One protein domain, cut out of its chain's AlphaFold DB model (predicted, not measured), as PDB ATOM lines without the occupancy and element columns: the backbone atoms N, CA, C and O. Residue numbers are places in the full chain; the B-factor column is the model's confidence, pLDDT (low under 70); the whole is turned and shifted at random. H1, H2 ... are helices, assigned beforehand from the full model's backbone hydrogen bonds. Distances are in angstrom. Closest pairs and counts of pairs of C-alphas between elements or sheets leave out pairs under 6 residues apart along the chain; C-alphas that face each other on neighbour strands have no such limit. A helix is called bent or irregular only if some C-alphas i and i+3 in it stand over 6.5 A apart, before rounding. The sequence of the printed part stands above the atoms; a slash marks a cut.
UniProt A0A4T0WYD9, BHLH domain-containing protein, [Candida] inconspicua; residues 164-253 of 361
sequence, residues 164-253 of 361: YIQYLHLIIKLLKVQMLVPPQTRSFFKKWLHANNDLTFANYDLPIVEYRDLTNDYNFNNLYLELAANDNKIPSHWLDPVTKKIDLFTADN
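Overview. This is residues 164 to 253 of the 361 residues of the protein "BHLH domain-containing protein" of [Candida] inconspicua (UniProt A0A4T0WYD9). What is the shape? Long helix H1, with H5 packed on its second half and H2 making a corner at its end, forms one lobe; a wide loop with H3 and H4 reaches away, residues 212 to 217 sticking out. What builds it? The printed part has 90 residues with five named helices, H1 to H5 in chain order: all helix, loose, radius of gyration of the C-alphas 15.2 A, spans 49 by 27 by 21 A.

Along the chain. Where is H1? Residues 164 to 180 run 24.3 A from C-alpha 164 at (118.882, 152.457, 108.677). And the others? H2 is residues 183 to 196, 20.4 A, irregular with C-alphas 184 and 187 7.0 A apart. H3 is 208 to 212, H4 220 to 229, and H5 241 to 250, ending at (100.897, 163.960, 124.164).

Arrangement. What touches H1? H5 touches its residues 173 to 180 alone, the same way at a steep tilt of 40 degrees; the closest C-alphas, Val 177 and Ile 246, are 6.0 A apart. H2 touches H1 only at the corner, C-alphas of Leu 180 and Arg 186 closest at 4.5 A. And the backbones? Every O i to N i+4 pair is within hydrogen-bond range in H1, H3, H4 and H5; in H2, 8 of 10.

Size, cuts and confidence. How large? The farthest C-alphas, Gln 184 and Thr 215, are 49.3 A apart. Long links, cuts, low confidence? Links H2 to H3 and H4 to H5 are long; the printed part has no cut; pLDDT is under 70 at residues 197 and 252 to 253.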
ATOM      1  N   TYR A 164     120.216 152.502 109.269       95.81
ATOM      2  CA  TYR A 164     118.882 152.457 108.677       95.81
ATOM      3  C   TYR A 164     117.765 152.307 109.724       95.81
ATOM      4  O   TYR A 164     116.715 152.932 109.580       95.81
ATOM      5  N   ILE A 165     117.995 151.559 110.809       94.94
ATOM      6  CA  ILE A 165     117.053 151.477 111.940       94.94
ATOM      7  C   ILE A 165     116.882 152.854 112.601       94.94
ATOM      8  O   ILE A 165     115.750 153.279 112.829       94.94
ATOM      9  N   GLN A 166     117.969 153.599 112.829       91.44
ATOM     10  CA  GLN A 166     117.877 154.953 113.395       91.44
ATOM     11  C   GLN A 166     117.196 155.952 112.460       91.44
ATOM     12  O   GLN A 166     116.372 156.750 112.906       91.44
ATOM     13  N   TYR A 167     117.462 155.868 111.155       93.19
ATOM     14  CA  TYR A 167     116.711 156.630 110.159       93.19
ATOM     15  C   TYR A 167     115.201 156.338 110.253       93.19
ATOM     16  O   TYR A 167     114.396 157.267 110.255       93.19
ATOM     17  N   LEU A 168     114.799 155.070 110.405       94.62
ATOM     18  CA  LEU A 168     113.391 154.705 110.591       94.62
ATOM     19  C   LEU A 168     112.814 155.224 111.923       94.62
ATOM     20  O   LEU A 168     111.685 155.716 111.923       94.62
ATOM     21  N   HIS A 169     113.574 155.200 113.026       92.94
ATOM     22  CA  HIS A 169     113.164 155.817 114.300       92.94
ATOM     23  C   HIS A 169     112.898 157.323 114.124       92.94
ATOM     24  O   HIS A 169     111.838 157.816 114.523       92.94
ATOM     25  N   LEU A 170     113.799 158.046 113.448       90.75
ATOM     26  CA  LEU A 170     113.634 159.471 113.145       90.75
ATOM     27  C   LEU A 170     112.409 159.741 112.255       90.75
ATOM     28  O   LEU A 170     111.635 160.651 112.547       90.75
ATOM     29  N   ILE A 171     112.176 158.938 111.212       93.81
ATOM     30  CA  ILE A 171     110.970 159.064 110.374       93.81
ATOM     31  C   ILE A 171     109.693 158.830 111.199       93.81
ATOM     32  O   ILE A 171     108.737 159.594 111.062       93.81
ATOM     33  N   ILE A 172     109.676 157.851 112.111       92.12
ATOM     34  CA  ILE A 172     108.545 157.622 113.026       92.12
ATOM     35  C   ILE A 172     108.322 158.836 113.947       92.12
ATOM     36  O   ILE A 172     107.180 159.268 114.113       92.12
ATOM     37  N   LYS A 173     109.386 159.427 114.512       89.50
ATOM     38  CA  LYS A 173     109.298 160.665 115.313       89.50
ATOM     39  C   LYS A 173     108.726 161.834 114.501       89.50
ATOM     40  O   LYS A 173     107.801 162.504 114.960       89.50
ATOM     41  N   LEU A 174     109.211 162.054 113.279       89.06
ATOM     42  CA  LEU A 174     108.720 163.125 112.404       89.06
ATOM     43  C   LEU A 174     107.242 162.930 112.023       89.06
ATOM     44  O   LEU A 174     106.474 163.892 112.062       89.06
ATOM     45  N   LEU A 175     106.810 161.695 111.749       90.00
ATOM     46  CA  LEU A 175     105.403 161.375 111.485       90.00
ATOM     47  C   LEU A 175     104.512 161.581 112.725       90.00
ATOM     48  O   LEU A 175     103.423 162.144 112.593       90.00
ATOM     49  N   LYS A 176     104.977 161.219 113.935       89.19
ATOM     50  CA  LYS A 176     104.288 161.559 115.200       89.19
ATOM     51  C   LYS A 176     104.078 163.074 115.312       89.19
ATOM     52  O   LYS A 176     102.954 163.509 115.553       89.19
ATOM     53  N   VAL A 177     105.122 163.883 115.089       87.62
ATOM     54  CA  VAL A 177     105.016 165.358 115.112       87.62
ATOM     55  C   VAL A 177     104.032 165.860 114.053       87.62
ATOM     56  O   VAL A 177     103.158 166.660 114.379       87.62
ATOM     57  N   GLN A 178     104.103 165.362 112.817       89.06
ATOM     58  CA  GLN A 178     103.207 165.783 111.733       89.06
ATOM     59  C   GLN A 178     101.726 165.483 112.026       89.06
ATOM     60  O   GLN A 178     100.861 166.245 111.598       89.06
ATOM     61  N   MET A 179     101.416 164.413 112.766       89.62
ATOM     62  CA  MET A 179     100.044 164.083 113.179       89.62
ATOM     63  C   MET A 179      99.593 164.811 114.456       89.62
ATOM     64  O   MET A 179      98.394 165.044 114.631       89.62
ATOM     65  N   LEU A 180     100.526 165.187 115.338       88.19
ATOM     66  CA  LEU A 180     100.245 165.900 116.589       88.19
ATOM     67  C   LEU A 180     100.163 167.424 116.423       88.19
ATOM     68  O   LEU A 180      99.377 168.057 117.125       88.19
ATOM     69  N   VAL A 181     100.938 168.032 115.521       86.56
ATOM     70  CA  VAL A 181     100.947 169.496 115.340       86.56
ATOM     71  C   VAL A 181      99.565 170.033 114.925       86.56
ATOM     72  O   VAL A 181      99.059 170.893 115.653       86.56
ATOM     73  N   PRO A 182      98.887 169.527 113.870       90.44
ATOM     74  CA  PRO A 182      97.569 170.022 113.475       90.44
ATOM     75  C   PRO A 182      96.497 169.667 114.526       90.44
ATOM     76  O   PRO A 182      96.296 168.483 114.821       90.44
ATOM     77  N   PRO A 183      95.746 170.645 115.073       86.88
ATOM     78  CA  PRO A 183      94.698 170.373 116.063       86.88
ATOM     79  C   PRO A 183      93.616 169.395 115.577       86.88
ATOM     80  O   PRO A 183      93.035 168.669 116.380       86.88
ATOM     81  N   GLN A 184      93.368 169.355 114.265       91.06
ATOM     82  CA  GLN A 184      92.338 168.535 113.623       91.06
ATOM     83  C   GLN A 184      92.689 167.038 113.626       91.06
ATOM     84  O   GLN A 184      91.796 166.203 113.742       91.06
ATOM     85  N   THR A 185      93.975 166.687 113.513       89.69
ATOM     86  CA  THR A 185      94.448 165.290 113.532       89.69
ATOM     87  C   THR A 185      94.843 164.823 114.928       89.69
ATOM     88  O   THR A 185      94.742 163.630 115.215       89.69
ATOM     89  N   ARG A 186      95.246 165.746 115.815       89.69
ATOM     90  CA  ARG A 186      95.788 165.452 117.154       89.69
ATOM     91  C   ARG A 186      94.916 164.506 117.984       89.69
ATOM     92  O   ARG A 186      95.437 163.548 118.544       89.69
ATOM     93  N   SER A 187      93.607 164.751 118.071       89.12
ATOM     94  CA  SER A 187      92.690 163.948 118.901       89.12
ATOM     95  C   SER A 187      92.505 162.524 118.366       89.12
ATOM     96  O   SER A 187      92.576 161.559 119.131       89.12
ATOM     97  N   PHE A 188      92.344 162.377 117.047       89.00
ATOM     98  CA  PHE A 188      92.309 161.077 116.377       89.00
ATOM     99  C   PHE A 188      93.633 160.326 116.560       89.00
ATOM    100  O   PHE A 188      93.625 159.153 116.932       89.00
ATOM    101  N   PHE A 189      94.768 161.006 116.365       90.25
ATOM    102  CA  PHE A 189      96.084 160.391 116.490       90.25
ATOM    103  C   PHE A 189      96.410 159.978 117.930       90.25
ATOM    104  O   PHE A 189      96.886 158.863 118.113       90.25
ATOM    105  N   LYS A 190      96.081 160.783 118.957       87.81
ATOM    106  CA  LYS A 190      96.182 160.345 120.365       87.81
ATOM    107  C   LYS A 190      95.371 159.068 120.598       87.81
ATOM    108  O   LYS A 190      95.913 158.084 121.095       87.81
ATOM    109  N   LYS A 191      94.095 159.043 120.189       89.88
ATOM    110  CA  LYS A 191      93.224 157.865 120.358       89.88
ATOM    111  C   LYS A 191      93.780 156.626 119.645       89.88
ATOM    112  O   LYS A 191      93.758 155.540 120.216       89.88
ATOM    113  N   TRP A 192      94.291 156.784 118.424       89.94
ATOM    114  CA  TRP A 192      94.940 155.703 117.680       89.94
ATOM    115  C   TRP A 192      96.228 155.231 118.369       89.94
ATOM    116  O   TRP A 192      96.423 154.028 118.534       89.94
ATOM    117  N   LEU A 193      97.071 156.154 118.837       87.75
ATOM    118  CA  LEU A 193      98.337 155.853 119.502       87.75
ATOM    119  C   LEU A 193      98.119 155.075 120.808       87.75
ATOM    120  O   LEU A 193      98.773 154.056 121.004       87.75
ATOM    121  N   HIS A 194      97.155 155.475 121.644       84.94
ATOM    122  CA  HIS A 194      96.785 154.723 122.852       84.94
ATOM    123  C   HIS A 194      96.192 153.339 122.547       84.94
ATOM    124  O   HIS A 194      96.387 152.410 123.324       84.94
ATOM    125  N   ALA A 195      95.475 153.184 121.428       87.88
ATOM    126  CA  ALA A 195      94.873 151.906 121.041       87.88
ATOM    127  C   ALA A 195      95.879 150.902 120.444       87.88
ATOM    128  O   ALA A 195      95.636 149.701 120.516       87.88
ATOM    129  N   ASN A 196      96.979 151.376 119.846       82.75
ATOM    130  CA  ASN A 196      97.978 150.526 119.180       82.75
ATOM    131  C   ASN A 196      99.278 150.382 119.992       82.75
ATOM    132  O   ASN A 196      99.953 149.371 119.864       82.75
ATOM    133  N   ASN A 197      99.612 151.368 120.836       67.44
ATOM    134  CA  ASN A 197     100.616 151.364 121.915       67.44
ATOM    135  C   ASN A 197     102.073 150.941 121.577       67.44
ATOM    136  O   ASN A 197     102.921 150.905 122.466       67.44
ATOM    137  N   ASP A 198     102.387 150.681 120.306       72.44
ATOM    138  CA  ASP A 198     103.616 150.021 119.833       72.44
ATOM    139  C   ASP A 198     104.579 150.971 119.088       72.44
ATOM    140  O   ASP A 198     105.108 150.666 118.026       72.44
ATOM    141  N   LEU A 199     104.778 152.193 119.598       84.19
ATOM    142  CA  LEU A 199     105.728 153.162 119.011       84.19
ATOM    143  C   LEU A 199     106.708 153.753 120.036       84.19
ATOM    144  O   LEU A 199     107.377 154.749 119.748       84.19
ATOM    145  N   THR A 200     106.814 153.160 121.225       83.69
ATOM    146  CA  THR A 200     107.797 153.543 122.254       83.69
ATOM    147  C   THR A 200     109.217 153.116 121.885       83.69
ATOM    148  O   THR A 200     110.157 153.841 122.194       83.69
ATOM    149  N   PHE A 201     109.388 152.010 121.144       86.00
ATOM    150  CA  PHE A 201     110.698 151.542 120.666       86.00
ATOM    151  C   PHE A 201     111.440 152.612 119.840       86.00
ATOM    152  O   PHE A 201     112.654 152.757 119.948       86.00
ATOM    153  N   ALA A 202     110.702 153.420 119.073       87.75
ATOM    154  CA  ALA A 202     111.255 154.482 118.235       87.75
ATOM    155  C   ALA A 202     111.727 155.721 119.022       87.75
ATOM    156  O   ALA A 202     112.273 156.642 118.420       87.75
ATOM    157  N   ASN A 203     111.502 155.776 120.341       85.12
ATOM    158  CA  ASN A 203     112.054 156.819 121.209       85.12
ATOM    159  C   ASN A 203     113.471 156.464 121.709       85.12
ATOM    160  O   ASN A 203     114.152 157.341 122.229       85.12
ATOM    161  N   TYR A 204     113.914 155.207 121.574       82.75
ATOM    162  CA  TYR A 204     115.262 154.793 121.964       82.75
ATOM    163  C   TYR A 204     116.262 155.218 120.883       82.75
ATOM    164  O   TYR A 204     116.322 154.626 119.800       82.75
ATOM    165  N   ASP A 205     117.055 156.237 121.203       81.50
ATOM    166  CA  ASP A 205     118.243 156.624 120.449       81.50
ATOM    167  C   ASP A 205     119.478 155.939 121.054       81.50
ATOM    168  O   ASP A 205     119.605 155.819 122.271       81.50
ATOM    169  N   LEU A 206     120.398 155.486 120.200       83.06
ATOM    170  CA  LEU A 206     121.688 154.918 120.603       83.06
ATOM    171  C   LEU A 206     122.789 155.845 120.062       83.06
ATOM    172  O   LEU A 206     122.802 156.076 118.850       83.06
ATOM    173  N   PRO A 207     123.705 156.386 120.881       83.94
ATOM    174  CA  PRO A 207     124.685 157.359 120.406       83.94
ATOM    175  C   PRO A 207     125.742 156.690 119.511       83.94
ATOM    176  O   PRO A 207     126.763 156.193 119.981       83.94
ATOM    177  N   ILE A 208     125.489 156.668 118.194       85.94
ATOM    178  CA  ILE A 208     126.355 156.004 117.201       85.94
ATOM    179  C   ILE A 208     127.794 156.520 117.254       85.94
ATOM    180  O   ILE A 208     128.719 155.733 117.076       85.94
ATOM    181  N   VAL A 209     127.982 157.819 117.483       85.69
ATOM    182  CA  VAL A 209     129.313 158.433 117.543       85.69
ATOM    183  C   VAL A 209     130.098 157.883 118.737       85.69
ATOM    184  O   VAL A 209     131.213 157.407 118.560       85.69
ATOM    185  N   GLU A 210     129.485 157.856 119.923       86.75
ATOM    186  CA  GLU A 210     130.143 157.471 121.177       86.75
ATOM    187  C   GLU A 210     130.549 155.995 121.228       86.75
ATOM    188  O   GLU A 210     131.633 155.699 121.721       86.75
ATOM    189  N   TYR A 211     129.718 155.072 120.718       85.44
ATOM    190  CA  TYR A 211     130.051 153.636 120.745       85.44
ATOM    191  C   TYR A 211     130.940 153.185 119.576       85.44
ATOM    192  O   TYR A 211     131.511 152.093 119.622       85.44
ATOM    193  N   ARG A 212     131.045 153.985 118.503       87.81
ATOM    194  CA  ARG A 212     131.977 153.721 117.389       87.81
ATOM    195  C   ARG A 212     133.360 154.329 117.609       87.81
ATOM    196  O   ARG A 212     134.282 153.949 116.886       87.81
ATOM    197  N   ASP A 213     133.507 155.251 118.554       88.50
ATOM    198  CA  ASP A 213     134.802 155.812 118.915       88.50
ATOM    199  C   ASP A 213     135.632 154.786 119.701       88.50
ATOM    200  O   ASP A 213     135.364 154.484 120.860       88.50
ATOM    201  N   LEU A 214     136.670 154.252 119.053       87.62
ATOM    202  CA  LEU A 214     137.597 153.280 119.639       87.62
ATOM    203  C   LEU A 214     138.541 153.890 120.693       87.62
ATOM    204  O   LEU A 214     139.333 153.156 121.280       87.62
ATOM    205  N   THR A 215     138.495 155.207 120.916       91.00
ATOM    206  CA  THR A 215     139.235 155.889 121.992       91.00
ATOM    207  C   THR A 215     138.443 155.989 123.301       91.00
ATOM    208  O   THR A 215     139.005 156.393 124.318       91.00
ATOM    209  N   ASN A 216     137.164 155.593 123.293       88.50
ATOM    210  CA  ASN A 216     136.257 155.654 124.435       88.50
ATOM    211  C   ASN A 216     135.864 154.245 124.915       88.50
ATOM    212  O   ASN A 216     135.446 153.404 124.117       88.50
ATOM    213  N   ASP A 217     135.913 153.996 126.226       84.25
ATOM    214  CA  ASP A 217     135.486 152.731 126.848       84.25
ATOM    215  C   ASP A 217     133.945 152.642 126.942       84.25
ATOM    216  O   ASP A 217     133.352 152.569 128.026       84.25
ATOM    217  N   TYR A 218     133.262 152.673 125.791       87.94
ATOM    218  CA  TYR A 218     131.800 152.669 125.731       87.94
ATOM    219  C   TYR A 218     131.209 151.351 126.258       87.94
ATOM    220  O   TYR A 218     131.234 150.304 125.602       87.94
ATOM    221  N   ASN A 219     130.615 151.410 127.449       88.88
ATOM    222  CA  ASN A 219     130.051 150.253 128.131       88.88
ATOM    223  C   ASN A 219     128.516 150.222 128.033       88.88
ATOM    224  O   ASN A 219     127.818 150.897 128.790       88.88
ATOM    225  N   PHE A 220     127.983 149.352 127.169       87.31
ATOM    226  CA  PHE A 220     126.537 149.118 127.014       87.31
ATOM    227  C   PHE A 220     125.816 148.759 128.329       87.31
ATOM    228  O   PHE A 220     124.622 149.020 128.456       87.31
ATOM    229  N   ASN A 221     126.513 148.202 129.330       90.81
ATOM    230  CA  ASN A 221     125.905 147.913 130.633       90.81
ATOM    231  C   ASN A 221     125.487 149.190 131.377       90.81
ATOM    232  O   ASN A 221     124.490 149.157 132.091       90.81
ATOM    233  N   ASN A 222     126.180 150.315 131.174       88.31
ATOM    234  CA  ASN A 222     125.806 151.596 131.777       88.31
ATOM    235  C   ASN A 222     124.430 152.049 131.262       88.31
ATOM    236  O   ASN A 222     123.579 152.441 132.055       88.31
ATOM    237  N   LEU A 223     124.178 151.884 129.955       85.06
ATOM    238  CA  LEU A 223     122.892 152.177 129.315       85.06
ATOM    239  C   LEU A 223     121.748 151.355 129.945       85.06
ATOM    240  O   LEU A 223     120.683 151.887 130.252       85.06
ATOM    241  N   TYR A 224     121.975 150.058 130.181       88.75
ATOM    242  CA  TYR A 224     120.989 149.180 130.821       88.75
ATOM    243  C   TYR A 224     120.782 149.487 132.311       88.75
ATOM    244  O   TYR A 224     119.647 149.437 132.783       88.75
ATOM    245  N   LEU A 225     121.846 149.824 133.048       90.81
ATOM    246  CA  LEU A 225     121.763 150.214 134.459       90.81
ATOM    247  C   LEU A 225     121.000 151.532 134.636       90.81
ATOM    248  O   LEU A 225     120.170 151.637 135.537       90.81
ATOM    249  N   GLU A 226     121.228 152.513 133.763       87.81
ATOM    250  CA  GLU A 226     120.521 153.793 133.811       87.81
ATOM    251  C   GLU A 226     119.043 153.648 133.419       87.81
ATOM    252  O   GLU A 226     118.175 154.203 134.095       87.81
ATOM    253  N   LEU A 227     118.726 152.829 132.408       87.81
ATOM    254  CA  LEU A 227     117.338 152.461 132.099       87.81
ATOM    255  C   LEU A 227     116.658 151.772 133.291       87.81
ATOM    256  O   LEU A 227     115.553 152.161 133.668       87.81
ATOM    257  N   ALA A 228     117.318 150.800 133.929       89.31
ATOM    258  CA  ALA A 228     116.780 150.106 135.099       89.31
ATOM    259  C   ALA A 228     116.547 151.050 136.297       89.31
ATOM    260  O   ALA A 228     115.560 150.891 137.014       89.31
ATOM    261  N   ALA A 229     117.405 152.059 136.483       91.19
ATOM    262  CA  ALA A 229     117.246 153.090 137.511       91.19
ATOM    263  C   ALA A 229     116.091 154.079 137.237       91.19
ATOM    264  O   ALA A 229     115.628 154.742 138.162       91.19
ATOM    265  N   ASN A 230     115.607 154.171 135.993       87.19
ATOM    266  CA  ASN A 230     114.539 155.079 135.558       87.19
ATOM    267  C   ASN A 230     113.214 154.339 135.242       87.19
ATOM    268  O   ASN A 230     112.491 154.718 134.323       87.19
ATOM    269  N   ASP A 231     112.875 153.264 135.964       86.56
ATOM    270  CA  ASP A 231     111.700 152.396 135.711       86.56
ATOM    271  C   ASP A 231     111.641 151.775 134.291       86.56
ATOM    272  O   ASP A 231     110.561 151.447 133.793       86.56
ATOM    273  N   ASN A 232     112.779 151.608 133.609       82.06
ATOM    274  CA  ASN A 232     112.878 151.278 132.175       82.06
ATOM    275  C   ASN A 232     112.302 152.361 131.235       82.06
ATOM    276  O   ASN A 232     111.957 152.080 130.086       82.06
ATOM    277  N   LYS A 233     112.200 153.608 131.706       83.06
ATOM    278  CA  LYS A 233     111.874 154.790 130.896       83.06
ATOM    279  C   LYS A 233     113.171 155.450 130.431       83.06
ATOM    280  O   LYS A 233     114.184 155.416 131.121       83.06
ATOM    281  N   ILE A 234     113.125 156.085 129.264       81.25
ATOM    282  CA  ILE A 234     114.278 156.783 128.690       81.25
ATOM    283  C   ILE A 234     114.567 158.056 129.513       81.25
ATOM    284  O   ILE A 234     113.656 158.876 129.677       81.25
ATOM    285  N   PRO A 235     115.804 158.258 130.008       82.94
ATOM    286  CA  PRO A 235     116.202 159.467 130.726       82.94
ATOM    287  C   PRO A 235     115.920 160.740 129.924       82.94
ATOM    288  O   PRO A 235     116.247 160.845 128.740       82.94
ATOM    289  N   SER A 236     115.365 161.769 130.574       79.44
ATOM    290  CA  SER A 236     114.925 162.997 129.890       79.44
ATOM    291  C   SER A 236     116.053 163.782 129.207       79.44
ATOM    292  O   SER A 236     115.780 164.662 128.389       79.44
ATOM    293  N   HIS A 237     117.319 163.489 129.516       81.25
ATOM    294  CA  HIS A 237     118.463 164.094 128.842       81.25
ATOM    295  C   HIS A 237     118.862 163.362 127.546       81.25
ATOM    296  O   HIS A 237     119.288 164.046 126.620       81.25
ATOM    297  N   TRP A 238     118.610 162.049 127.419       80.81
ATOM    298  CA  TRP A 238     118.797 161.294 126.165       80.81
ATOM    299  C   TRP A 238     117.755 161.660 125.099       80.81
ATOM    300  O   TRP A 238     118.039 161.578 123.909       80.81
ATOM    301  N   LEU A 239     116.547 162.074 125.511       80.69
ATOM    302  CA  LEU A 239     115.473 162.452 124.584       80.69
ATOM    303  C   LEU A 239     115.910 163.595 123.655       80.69
ATOM    304  O   LEU A 239     116.208 164.701 124.120       80.69
ATOM    305  N   ASP A 240     115.872 163.371 122.345       82.25
ATOM    306  CA  ASP A 240     116.129 164.422 121.360       82.25
ATOM    307  C   ASP A 240     115.093 165.580 121.435       82.25
ATOM    308  O   ASP A 240     114.004 165.441 122.016       82.25
ATOM    309  N   PRO A 241     115.386 166.761 120.851       81.56
ATOM    310  CA  PRO A 241     114.451 167.892 120.848       81.56
ATOM    311  C   PRO A 241     113.111 167.599 120.153       81.56
ATOM    312  O   PRO A 241     112.137 168.318 120.376       81.56
ATOM    313  N   VAL A 242     113.050 166.560 119.312       82.88
ATOM    314  CA  VAL A 242     111.831 166.125 118.619       82.88
ATOM    315  C   VAL A 242     110.916 165.375 119.586       82.88
ATOM    316  O   VAL A 242     109.742 165.717 119.706       82.88
ATOM    317  N   THR A 243     111.450 164.412 120.337       84.12
ATOM    318  CA  THR A 243     110.700 163.593 121.301       84.12
ATOM    319  C   THR A 243     110.237 164.430 122.487       84.12
ATOM    320  O   THR A 243     109.064 164.366 122.841       84.12
ATOM    321  N   LYS A 244     111.073 165.356 122.979       83.12
ATOM    322  CA  LYS A 244     110.664 166.374 123.970       83.12
ATOM    323  C   LYS A 244     109.440 167.193 123.527       83.12
ATOM    324  O   LYS A 244     108.594 167.528 124.354       83.12
ATOM    325  N   LYS A 245     109.307 167.499 122.229       80.88
ATOM    326  CA  LYS A 245     108.118 168.174 121.674       80.88
ATOM    327  C   LYS A 245     106.936 167.226 121.446       80.88
ATOM    328  O   LYS A 245     105.798 167.654 121.612       80.88
ATOM    329  N   ILE A 246     107.175 165.960 121.092       84.50
ATOM    330  CA  ILE A 246     106.123 164.928 121.029       84.50
ATOM    331  C   ILE A 246     105.467 164.786 122.406       84.50
ATOM    332  O   ILE A 246     104.246 164.890 122.489       84.50
ATOM    333  N   ASP A 247     106.270 164.641 123.461       83.56
ATOM    334  CA  ASP A 247     105.800 164.469 124.839       83.56
ATOM    335  C   ASP A 247     105.002 165.688 125.336       83.56
ATOM    336  O   ASP A 247     103.969 165.536 125.988       83.56
ATOM    337  N   LEU A 248     105.399 166.904 124.939       84.56
ATOM    338  CA  LEU A 248     104.637 168.131 125.207       84.56
ATOM    339  C   LEU A 248     103.258 168.152 124.516       84.56
ATOM    340  O   LEU A 248     102.314 168.729 125.053       84.56
ATOM    341  N   PHE A 249     103.112 167.531 123.339       79.69
ATOM    342  CA  PHE A 249     101.819 167.415 122.651       79.69
ATOM    343  C   PHE A 249     100.986 166.202 123.104       79.69
ATOM    344  O   PHE A 249      99.760 166.223 122.941       79.69
ATOM    345  N   THR A 250     101.604 165.145 123.644       78.06
ATOM    346  CA  THR A 250     100.897 163.960 124.164       78.06
ATOM    347  C   THR A 250     100.495 164.086 125.630       78.06
ATOM    348  O   THR A 250      99.456 163.530 125.979       78.06
ATOM    349  N   ALA A 251     101.201 164.856 126.460       77.19
ATOM    350  CA  ALA A 251     100.780 165.143 127.831       77.19
ATOM    351  C   ALA A 251      99.405 165.848 127.870       77.19
ATOM    352  O   ALA A 251      99.182 166.839 127.178       77.19
ATOM    353  N   ASP A 252      98.476 165.340 128.685       57.91
ATOM    354  CA  ASP A 252      97.110 165.881 128.835       57.91
ATOM    355  C   ASP A 252      96.937 166.801 130.064       57.91
ATOM    356  O   ASP A 252      95.825 167.219 130.387       57.91
ATOM    357  N   ASN A 253      98.032 167.171 130.741       44.88
ATOM    358  CA  ASN A 253      98.004 168.059 131.908       44.88
ATOM    359  C   ASN A 253      97.835 169.540 131.523       44.88
ATOM    360  O   ASN A 253      98.758 170.343 131.642       44.88
TER     361      ASN A 253